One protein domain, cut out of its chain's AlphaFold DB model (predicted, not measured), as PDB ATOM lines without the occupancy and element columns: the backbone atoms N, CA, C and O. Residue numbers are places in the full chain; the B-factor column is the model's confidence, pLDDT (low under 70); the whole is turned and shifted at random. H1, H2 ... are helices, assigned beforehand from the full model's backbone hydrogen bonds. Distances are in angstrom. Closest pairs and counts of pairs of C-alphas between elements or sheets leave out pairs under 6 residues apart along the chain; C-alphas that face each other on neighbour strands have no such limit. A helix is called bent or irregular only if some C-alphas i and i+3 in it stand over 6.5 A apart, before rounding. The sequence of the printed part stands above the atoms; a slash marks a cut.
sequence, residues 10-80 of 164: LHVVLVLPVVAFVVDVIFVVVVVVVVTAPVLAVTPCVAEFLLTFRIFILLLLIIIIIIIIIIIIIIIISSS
ATOM      1  N   LEU A  10      29.884  54.675 -29.611       72.12
ATOM      2  CA  LEU A  10      30.467  53.759 -30.595       72.12
ATOM      3  C   LEU A  10      29.387  52.892 -31.261       72.12
ATOM      4  O   LEU A  10      29.396  52.711 -32.479       72.12
ATOM      5  N   HIS A  11      28.420  52.421 -30.470       72.50
ATOM      6  CA  HIS A  11      27.295  51.635 -30.966       72.50
ATOM      7  C   HIS A  11      26.453  52.429 -31.972       72.50
ATOM      8  O   HIS A  11      26.130  51.926 -33.041       72.50
ATOM      9  N   VAL A  12      26.143  53.696 -31.680       77.38
ATOM     10  CA  VAL A  12      25.353  54.548 -32.585       77.38
ATOM     11  C   VAL A  12      26.103  54.836 -33.891       77.38
ATOM     12  O   VAL A  12      25.508  54.754 -34.965       77.38
ATOM     13  N   VAL A  13      27.410  55.114 -33.819       79.88
ATOM     14  CA  VAL A  13      28.240  55.422 -35.000       79.88
ATOM     15  C   VAL A  13      28.393  54.216 -35.931       79.88
ATOM     16  O   VAL A  13      28.446  54.399 -37.144       79.88
ATOM     17  N   LEU A  14      28.425  52.991 -35.398       77.00
ATOM     18  CA  LEU A  14      28.515  51.775 -36.211       77.00
ATOM     19  C   LEU A  14      27.150  51.282 -36.706       77.00
ATOM     20  O   LEU A  14      27.049  50.784 -37.825       77.00
ATOM     21  N   VAL A  15      26.089  51.436 -35.912       80.25
ATOM     22  CA  VAL A  15      24.755  50.923 -36.258       80.25
ATOM     23  C   VAL A  15      24.071  51.790 -37.316       80.25
ATOM     24  O   VAL A  15      23.462  51.246 -38.233       80.25
ATOM     25  N   LEU A  16      24.193  53.119 -37.250       85.25
ATOM     26  CA  LEU A  16      23.536  54.027 -38.203       85.25
ATOM     27  C   LEU A  16      23.887  53.776 -39.685       85.25
ATOM     28  O   LEU A  16      22.955  53.629 -40.477       85.25
ATOM     29  N   PRO A  17      25.168  53.691 -40.102       82.69
ATOM     30  CA  PRO A  17      25.509  53.448 -41.504       82.69
ATOM     31  C   PRO A  17      25.093  52.048 -41.970       82.69
ATOM     32  O   PRO A  17      24.698  51.882 -43.121       82.69
ATOM     33  N   VAL A  18      25.127  51.051 -41.079       79.06
ATOM     34  CA  VAL A  18      24.669  49.688 -41.388       79.06
ATOM     35  C   VAL A  18      23.158  49.666 -41.608       79.06
ATOM     36  O   VAL A  18      22.693  49.085 -42.583       79.06
ATOM     37  N   VAL A  19      22.386  50.333 -40.748       82.88
ATOM     38  CA  VAL A  19      20.929  50.436 -40.900       82.88
ATOM     39  C   VAL A  19      20.570  51.183 -42.183       82.88
ATOM     40  O   VAL A  19      19.721  50.704 -42.927       82.88
ATOM     41  N   ALA A  20      21.241  52.300 -42.482       84.69
ATOM     42  CA  ALA A  20      21.027  53.041 -43.726       84.69
ATOM     43  C   ALA A  20      21.295  52.163 -44.960       84.69
ATOM     44  O   ALA A  20      20.439  52.053 -45.832       84.69
ATOM     45  N   PHE A  21      22.423  51.444 -44.973       82.69
ATOM     46  CA  PHE A  21      22.762  50.511 -46.047       82.69
ATOM     47  C   PHE A  21      21.717  49.399 -46.212       82.69
ATOM     48  O   PHE A  21      21.310  49.085 -47.329       82.69
ATOM     49  N   VAL A  22      21.247  48.810 -45.110       82.94
ATOM     50  CA  VAL A  22      20.211  47.767 -45.146       82.94
ATOM     51  C   VAL A  22      18.900  48.316 -45.714       82.94
ATOM     52  O   VAL A  22      18.281  47.655 -46.543       82.94
ATOM     53  N   VAL A  23      18.491  49.523 -45.314       88.69
ATOM     54  CA  VAL A  23      17.276  50.171 -45.830       88.69
ATOM     55  C   VAL A  23      17.392  50.449 -47.330       88.69
ATOM     56  O   VAL A  23      16.461  50.116 -48.065       88.69
ATOM     57  N   ASP A  24      18.528  50.973 -47.799       84.88
ATOM     58  CA  ASP A  24      18.770  51.221 -49.226       84.88
ATOM     59  C   ASP A  24      18.718  49.926 -50.045       84.88
ATOM     60  O   ASP A  24      18.048  49.861 -51.078       84.88
ATOM     61  N   VAL A  25      19.360  48.855 -49.566       83.06
ATOM     62  CA  VAL A  25      19.327  47.557 -50.254       83.06
ATOM     63  C   VAL A  25      17.908  46.993 -50.298       83.06
ATOM     64  O   VAL A  25      17.470  46.535 -51.352       83.06
ATOM     65  N   ILE A  26      17.166  47.044 -49.188       85.81
ATOM     66  CA  ILE A  26      15.773  46.581 -49.148       85.81
ATOM     67  C   ILE A  26      14.921  47.385 -50.131       85.81
ATOM     68  O   ILE A  26      14.143  46.791 -50.875       85.81
ATOM     69  N   PHE A  27      15.083  48.709 -50.179       88.19
ATOM     70  CA  PHE A  27      14.351  49.559 -51.112       88.19
ATOM     71  C   PHE A  27      14.633  49.168 -52.565       88.19
ATOM     72  O   PHE A  27      13.692  48.951 -53.327       88.19
ATOM     73  N   VAL A  28      15.903  48.985 -52.937       85.44
ATOM     74  CA  VAL A  28      16.282  48.539 -54.286       85.44
ATOM     75  C   VAL A  28      15.673  47.173 -54.603       85.44
ATOM     76  O   VAL A  28      15.086  47.003 -55.667       85.44
ATOM     77  N   VAL A  29      15.744  46.211 -53.680       84.19
ATOM     78  CA  VAL A  29      15.158  44.877 -53.877       84.19
ATOM     79  C   VAL A  29      13.644  44.967 -54.077       84.19
ATOM     80  O   VAL A  29      13.123  44.373 -55.017       84.19
ATOM     81  N   VAL A  30      12.937  45.731 -53.242       87.31
ATOM     82  CA  VAL A  30      11.481  45.907 -53.342       87.31
ATOM     83  C   VAL A  30      11.107  46.583 -54.656       87.31
ATOM     84  O   VAL A  30      10.237  46.078 -55.359       87.31
ATOM     85  N   VAL A  31      11.780  47.677 -55.024       87.69
ATOM     86  CA  VAL A  31      11.535  48.378 -56.291       87.69
ATOM     87  C   VAL A  31      11.751  47.434 -57.463       87.69
ATOM     88  O   VAL A  31      10.884  47.332 -58.325       87.69
ATOM     89  N   VAL A  32      12.856  46.687 -57.482       83.31
ATOM     90  CA  VAL A  32      13.125  45.766 -58.584       83.31
ATOM     91  C   VAL A  32      12.080  44.654 -58.641       83.31
ATOM     92  O   VAL A  32      11.560  44.385 -59.719       83.31
ATOM     93  N   VAL A  33      11.707  44.041 -57.516       82.44
ATOM     94  CA  VAL A  33      10.685  42.980 -57.480       82.44
ATOM     95  C   VAL A  33       9.320  43.500 -57.944       82.44
ATOM     96  O   VAL A  33       8.659  42.852 -58.754       82.44
ATOM     97  N   VAL A  34       8.908  44.681 -57.480       86.12
ATOM     98  CA  VAL A  34       7.617  45.287 -57.837       86.12
ATOM     99  C   VAL A  34       7.582  45.687 -59.312       86.12
ATOM    100  O   VAL A  34       6.598  45.417 -59.997       86.12
ATOM    101  N   VAL A  35       8.660  46.284 -59.827       82.94
ATOM    102  CA  VAL A  35       8.749  46.726 -61.228       82.94
ATOM    103  C   VAL A  35       8.877  45.541 -62.190       82.94
ATOM    104  O   VAL A  35       8.356  45.597 -63.303       82.94
ATOM    105  N   THR A  36       9.528  44.449 -61.781       73.75
ATOM    106  CA  THR A  36       9.705  43.260 -62.637       73.75
ATOM    107  C   THR A  36       8.497  42.319 -62.646       73.75
ATOM    108  O   THR A  36       8.343  41.554 -63.598       73.75
ATOM    109  N   ALA A  37       7.596  42.408 -61.660       73.38
ATOM    110  CA  ALA A  37       6.389  41.582 -61.576       73.38
ATOM    111  C   ALA A  37       5.486  41.602 -62.838       73.38
ATOM    112  O   ALA A  37       5.127  40.522 -63.309       73.38
ATOM    113  N   PRO A  38       5.130  42.757 -63.441       73.31
ATOM    114  CA  PRO A  38       4.276  42.784 -64.636       73.31
ATOM    115  C   PRO A  38       4.973  42.298 -65.920       73.31
ATOM    116  O   PRO A  38       4.303  41.874 -66.859       73.31
ATOM    117  N   VAL A  39       6.309  42.315 -65.974       65.06
ATOM    118  CA  VAL A  39       7.087  41.932 -67.170       65.06
ATOM    119  C   VAL A  39       7.088  40.408 -67.387       65.06
ATOM    120  O   VAL A  39       7.250  39.935 -68.512       65.06
ATOM    121  N   LEU A  40       6.813  39.629 -66.333       59.88
ATOM    122  CA  LEU A  40       6.745  38.161 -66.365       59.88
ATOM    123  C   LEU A  40       5.609  37.603 -67.234       59.88
ATOM    124  O   LEU A  40       5.667  36.440 -67.627       59.88
ATOM    125  N   ALA A  41       4.586  38.402 -67.546       64.31
ATOM    126  CA  ALA A  41       3.418  37.931 -68.289       64.31
ATOM    127  C   ALA A  41       3.610  37.921 -69.816       64.31
ATOM    128  O   ALA A  41       2.809  37.311 -70.519       64.31
ATOM    129  N   VAL A  42       4.638  38.599 -70.345       70.06
ATOM    130  CA  VAL A  42       4.653  38.989 -71.768       70.06
ATOM    131  C   VAL A  42       5.617  38.161 -72.627       70.06
ATOM    132  O   VAL A  42       5.385  38.039 -73.827       70.06
ATOM    133  N   THR A  43       6.660  37.530 -72.064       81.38
ATOM    134  CA  THR A  43       7.636  36.800 -72.904       81.38
ATOM    135  C   THR A  43       8.446  35.727 -72.152       81.38
ATOM    136  O   THR A  43       9.141  36.064 -71.192       81.38
ATOM    137  N   PRO A  44       8.465  34.456 -72.610       78.69
ATOM    138  CA  PRO A  44       9.208  33.370 -71.954       78.69
ATOM    139  C   PRO A  44      10.734  33.547 -72.018       78.69
ATOM    140  O   PRO A  44      11.444  33.080 -71.135       78.69
ATOM    141  N   CYS A  45      11.256  34.284 -73.005       77.12
ATOM    142  CA  CYS A  45      12.682  34.611 -73.092       77.12
ATOM    143  C   CYS A  45      13.170  35.527 -71.953       77.12
ATOM    144  O   CYS A  45      14.340  35.473 -71.584       77.12
ATOM    145  N   VAL A  46      12.282  36.330 -71.359       75.94
ATOM    146  CA  VAL A  46      12.610  37.214 -70.226       75.94
ATOM    147  C   VAL A  46      12.531  36.460 -68.891       75.94
ATOM    148  O   VAL A  46      13.181  36.848 -67.922       75.94
ATOM    149  N   ALA A  47      11.796  35.342 -68.839       75.81
ATOM    150  CA  ALA A  47      11.636  34.540 -67.627       75.81
ATOM    151  C   ALA A  47      12.965  33.934 -67.138       75.81
ATOM    152  O   ALA A  47      13.244  33.986 -65.944       75.81
ATOM    153  N   GLU A  48      13.816  33.442 -68.043       85.12
ATOM    154  CA  GLU A  48      15.140  32.880 -67.709       85.12
ATOM    155  C   GLU A  48      16.101  33.937 -67.138       85.12
ATOM    156  O   GLU A  48      16.810  33.709 -66.150       85.12
ATOM    157  N   PHE A  49      16.085  35.140 -67.720       77.62
ATOM    158  CA  PHE A  49      16.885  36.262 -67.231       77.62
ATOM    159  C   PHE A  49      16.422  36.706 -65.838       77.62
ATOM    160  O   PHE A  49      17.239  36.925 -64.944       77.62
ATOM    161  N   LEU A  50      15.106  36.765 -65.619       77.50
ATOM    162  CA  LEU A  50      14.527  37.088 -64.317       77.50
ATOM    163  C   LEU A  50      14.756  35.992 -63.276       77.50
ATOM    164  O   LEU A  50      14.947  36.307 -62.104       77.50
ATOM    165  N   LEU A  51      14.776  34.721 -63.675       83.50
ATOM    166  CA  LEU A  51      15.099  33.613 -62.781       83.50
ATOM    167  C   LEU A  51      16.555  33.704 -62.315       83.50
ATOM    168  O   LEU A  51      16.820  33.633 -61.116       83.50
ATOM    169  N   THR A  52      17.479  33.974 -63.238       84.06
ATOM    170  CA  THR A  52      18.892  34.227 -62.917       84.06
ATOM    171  C   THR A  52      19.043  35.438 -61.995       84.06
ATOM    172  O   THR A  52      19.734  35.376 -60.978       84.06
ATOM    173  N   PHE A  53      18.338  36.528 -62.299       80.88
ATOM    174  CA  PHE A  53      18.332  37.732 -61.477       80.88
ATOM    175  C   PHE A  53      17.769  37.472 -60.071       80.88
ATOM    176  O   PHE A  53      18.340  37.902 -59.074       80.88
ATOM    177  N   ARG A  54      16.682  36.702 -59.962       82.69
ATOM    178  CA  ARG A  54      16.087  36.307 -58.682       82.69
ATOM    179  C   ARG A  54      17.053  35.468 -57.849       82.69
ATOM    180  O   ARG A  54      17.160  35.701 -56.649       82.69
ATOM    181  N   ILE A  55      17.774  34.530 -58.466       86.50
ATOM    182  CA  ILE A  55      18.821  33.749 -57.790       86.50
ATOM    183  C   ILE A  55      19.934  34.672 -57.286       86.50
ATOM    184  O   ILE A  55      20.353  34.550 -56.137       86.50
ATOM    185  N   PHE A  56      20.375  35.630 -58.103       85.25
ATOM    186  CA  PHE A  56      21.392  36.603 -57.710       85.25
ATOM    187  C   PHE A  56      20.951  37.458 -56.511       85.25
ATOM    188  O   PHE A  56      21.710  37.619 -55.557       85.25
ATOM    189  N   ILE A  57      19.707  37.948 -56.506       82.31
ATOM    190  CA  ILE A  57      19.143  38.698 -55.374       82.31
ATOM    191  C   ILE A  57      19.062  37.834 -54.109       82.31
ATOM    192  O   ILE A  57      19.413  38.305 -53.029       82.31
ATOM    193  N   LEU A  58      18.642  36.570 -54.223       83.88
ATOM    194  CA  LEU A  58      18.621  35.645 -53.085       83.88
ATOM    195  C   LEU A  58      20.029  35.385 -52.532       83.88
ATOM    196  O   LEU A  58      20.212  35.370 -51.317       83.88
ATOM    197  N   LEU A  59      21.027  35.229 -53.405       86.44
ATOM    198  CA  LEU A  59      22.425  35.078 -53.005       86.44
ATOM    199  C   LEU A  59      22.926  36.321 -52.254       86.44
ATOM    200  O   LEU A  59      23.515  36.197 -51.181       86.44
ATOM    201  N   LEU A  60      22.652  37.515 -52.788       82.81
ATOM    202  CA  LEU A  60      23.009  38.787 -52.159       82.81
ATOM    203  C   LEU A  60      22.361  38.931 -50.773       82.81
ATOM    204  O   LEU A  60      23.034  39.302 -49.812       82.81
ATOM    205  N   LEU A  61      21.079  38.575 -50.650       83.31
ATOM    206  CA  LEU A  61      20.356  38.576 -49.378       83.31
ATOM    207  C   LEU A  61      21.032  37.663 -48.342       83.31
ATOM    208  O   LEU A  61      21.250  38.077 -47.205       83.31
ATOM    209  N   ILE A  62      21.397  36.437 -48.732       88.94
ATOM    210  CA  ILE A  62      22.078  35.477 -47.847       88.94
ATOM    211  C   ILE A  62      23.418  36.043 -47.362       88.94
ATOM    212  O   ILE A  62      23.715  35.969 -46.169       88.94
ATOM    213  N   ILE A  63      24.206  36.650 -48.255       88.00
ATOM    214  CA  ILE A  63      25.490  37.272 -47.900       88.00
ATOM    215  C   ILE A  63      25.289  38.380 -46.858       88.00
ATOM    216  O   ILE A  63      26.010  38.424 -45.862       88.00
ATOM    217  N   ILE A  64      24.287  39.243 -47.041       84.56
ATOM    218  CA  ILE A  64      23.977  40.323 -46.093       84.56
ATOM    219  C   ILE A  64      23.592  39.761 -44.722       84.56
ATOM    220  O   ILE A  64      24.088  40.240 -43.704       84.56
ATOM    221  N   ILE A  65      22.758  38.718 -44.682       86.19
ATOM    222  CA  ILE A  65      22.375  38.054 -43.428       86.19
ATOM    223  C   ILE A  65      23.615  37.513 -42.703       86.19
ATOM    224  O   ILE A  65      23.757  37.725 -41.500       86.19
ATOM    225  N   ILE A  66      24.538  36.868 -43.422       91.94
ATOM    226  CA  ILE A  66      25.790  36.355 -42.844       91.94
ATOM    227  C   ILE A  66      26.622  37.494 -42.242       91.94
ATOM    228  O   ILE A  66      27.110  37.363 -41.121       91.94
ATOM    229  N   ILE A  67      26.754  38.623 -42.944       85.88
ATOM    230  CA  ILE A  67      27.486  39.797 -42.442       85.88
ATOM    231  C   ILE A  67      26.856  40.314 -41.144       85.88
ATOM    232  O   ILE A  67      27.571  40.553 -40.171       85.88
ATOM    233  N   ILE A  68      25.528  40.438 -41.095       85.50
ATOM    234  CA  ILE A  68      24.808  40.875 -39.891       85.50
ATOM    235  C   ILE A  68      25.071  39.911 -38.726       85.50
ATOM    236  O   ILE A  68      25.372  40.358 -37.620       85.50
ATOM    237  N   ILE A  69      25.020  38.597 -38.968       90.50
ATOM    238  CA  ILE A  69      25.318  37.582 -37.949       90.50
ATOM    239  C   ILE A  69      26.749  37.745 -37.419       90.50
ATOM    240  O   ILE A  69      26.949  37.742 -36.206       90.50
ATOM    241  N   ILE A  70      27.736  37.936 -38.300       88.38
ATOM    242  CA  ILE A  70      29.136  38.153 -37.903       88.38
ATOM    243  C   ILE A  70      29.265  39.404 -37.026       88.38
ATOM    244  O   ILE A  70      29.916  39.349 -35.984       88.38
ATOM    245  N   ILE A  71      28.620  40.511 -37.402       83.94
ATOM    246  CA  ILE A  71      28.628  41.750 -36.612       83.94
ATOM    247  C   ILE A  71      28.043  41.502 -35.216       83.94
ATOM    248  O   ILE A  71      28.647  41.900 -34.221       83.94
ATOM    249  N   ILE A  72      26.908  40.802 -35.122       85.81
ATOM    250  CA  ILE A  72      26.279  40.462 -33.837       85.81
ATOM    251  C   ILE A  72      27.222  39.614 -32.975       85.81
ATOM    252  O   ILE A  72      27.381  39.889 -31.787       85.81
ATOM    253  N   ILE A  73      27.883  38.612 -33.561       87.62
ATOM    254  CA  ILE A  73      28.848  37.763 -32.849       87.62
ATOM    255  C   ILE A  73      30.004  38.602 -32.296       87.62
ATOM    256  O   ILE A  73      30.371  38.438 -31.132       87.62
ATOM    257  N   ILE A  74      30.556  39.518 -33.099       83.88
ATOM    258  CA  ILE A  74      31.636  40.414 -32.666       83.88
ATOM    259  C   ILE A  74      31.186  41.247 -31.463       83.88
ATOM    260  O   ILE A  74      31.902  41.294 -30.465       83.88
ATOM    261  N   ILE A  75      29.986  41.836 -31.521       79.75
ATOM    262  CA  ILE A  75      29.426  42.629 -30.416       79.75
ATOM    263  C   ILE A  75      29.340  41.788 -29.133       79.75
ATOM    264  O   ILE A  75      29.831  42.212 -28.088       79.75
ATOM    265  N   ILE A  76      28.795  40.568 -29.209       83.62
ATOM    266  CA  ILE A  76      28.639  39.675 -28.047       83.62
ATOM    267  C   ILE A  76      29.998  39.321 -27.417       83.62
ATOM    268  O   ILE A  76      30.145  39.330 -26.189       83.62
ATOM    269  N   ILE A  77      31.003  39.022 -28.244       77.19
ATOM    270  CA  ILE A  77      32.351  38.679 -27.768       77.19
ATOM    271  C   ILE A  77      33.011  39.895 -27.106       77.19
ATOM    272  O   ILE A  77      33.602  39.763 -26.030       77.19
ATOM    273  N   SER A  78      32.881  41.086 -27.698       72.94
ATOM    274  CA  SER A  78      33.426  42.321 -27.129       72.94
ATOM    275  C   SER A  78      32.808  42.655 -25.769       72.94
ATOM    276  O   SER A  78      33.540  43.011 -24.847       72.94
ATOM    277  N   SER A  79      31.498  42.455 -25.591       62.91
ATOM    278  CA  SER A  79      30.825  42.687 -24.304       62.91
ATOM    279  C   SER A  79      31.204  41.678 -23.212       62.91
ATOM    280  O   SER A  79      31.070  41.975 -22.028       62.91
ATOM    281  N   SER A  80      31.705  40.494 -23.577       60.66
ATOM    282  CA  SER A  80      32.027  39.427 -22.616       60.66
ATOM    283  C   SER A  80      33.410  39.567 -21.959       60.66
ATOM    284  O   SER A  80      33.700  38.865 -20.994       60.66
TER     285      SER A  80
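This is residues 10 to 80 of the 164 residues of an uncharacterized protein of Octopus bimaculoides (UniProt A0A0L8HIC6). Two long helices make a long, narrow helical hairpin: H1 runs one way, the chain turns sharply at residues 42 and 43, and H2 folds back beside it. The two are nearly aligned side by side and touch in the part towards the turn, and the turn, with residues 41 to 46, sticks out at that end. The printed part has 71 residues with two named helices, H1 then H2, and no named strand; its class is all helix. It is only just extended, close to loose, with a radius of gyration of the C-alphas of 16.9 A, and it spans 55 by 17 by 10 A, only just a rod.

H1, residues 10 to 41, and H2, residues 44 to 80, form a helical hairpin. They run opposite ways at a shallow tilt of 15 degrees, with their centres 11.8 A apart. They touch, with 4 pairs of C-alphas within 8 A, the closest being those of Leu 40 and Ala 47, 6.2 A apart. H1 touches H2 with residues 29 to 40 alone, and H2 touches H1 with residues 46 to 57 alone. O i to N i+4 pairs are within hydrogen-bond range in 22 of 28 cases in H1 and 31 of 33 in H2.

H1 begins at C-alpha 10 (30.467, 53.759, -30.595) and measures 49.0 A from first to last C-alpha. It is irregular, but only just: C-alphas 35 and 38 are 6.9 A apart. H2 measures 54.7 A and ends at C-alpha 80 (32.027, 39.427, -22.616). It is neither bent nor irregular, but only just: C-alphas 45 and 48 are 6.2 A apart.

The two C-alphas farthest apart are those of Val 42 and Ser 80, at 56.3 A. The printed part has no cut, and the link from H1 to H2 is tight. Residues 41 to 46, of which 44 to 46 belong to H2, stand free. The mean pLDDT of the printed part is 81.0; residues 39 to 41 and 79 to 80 are under 70.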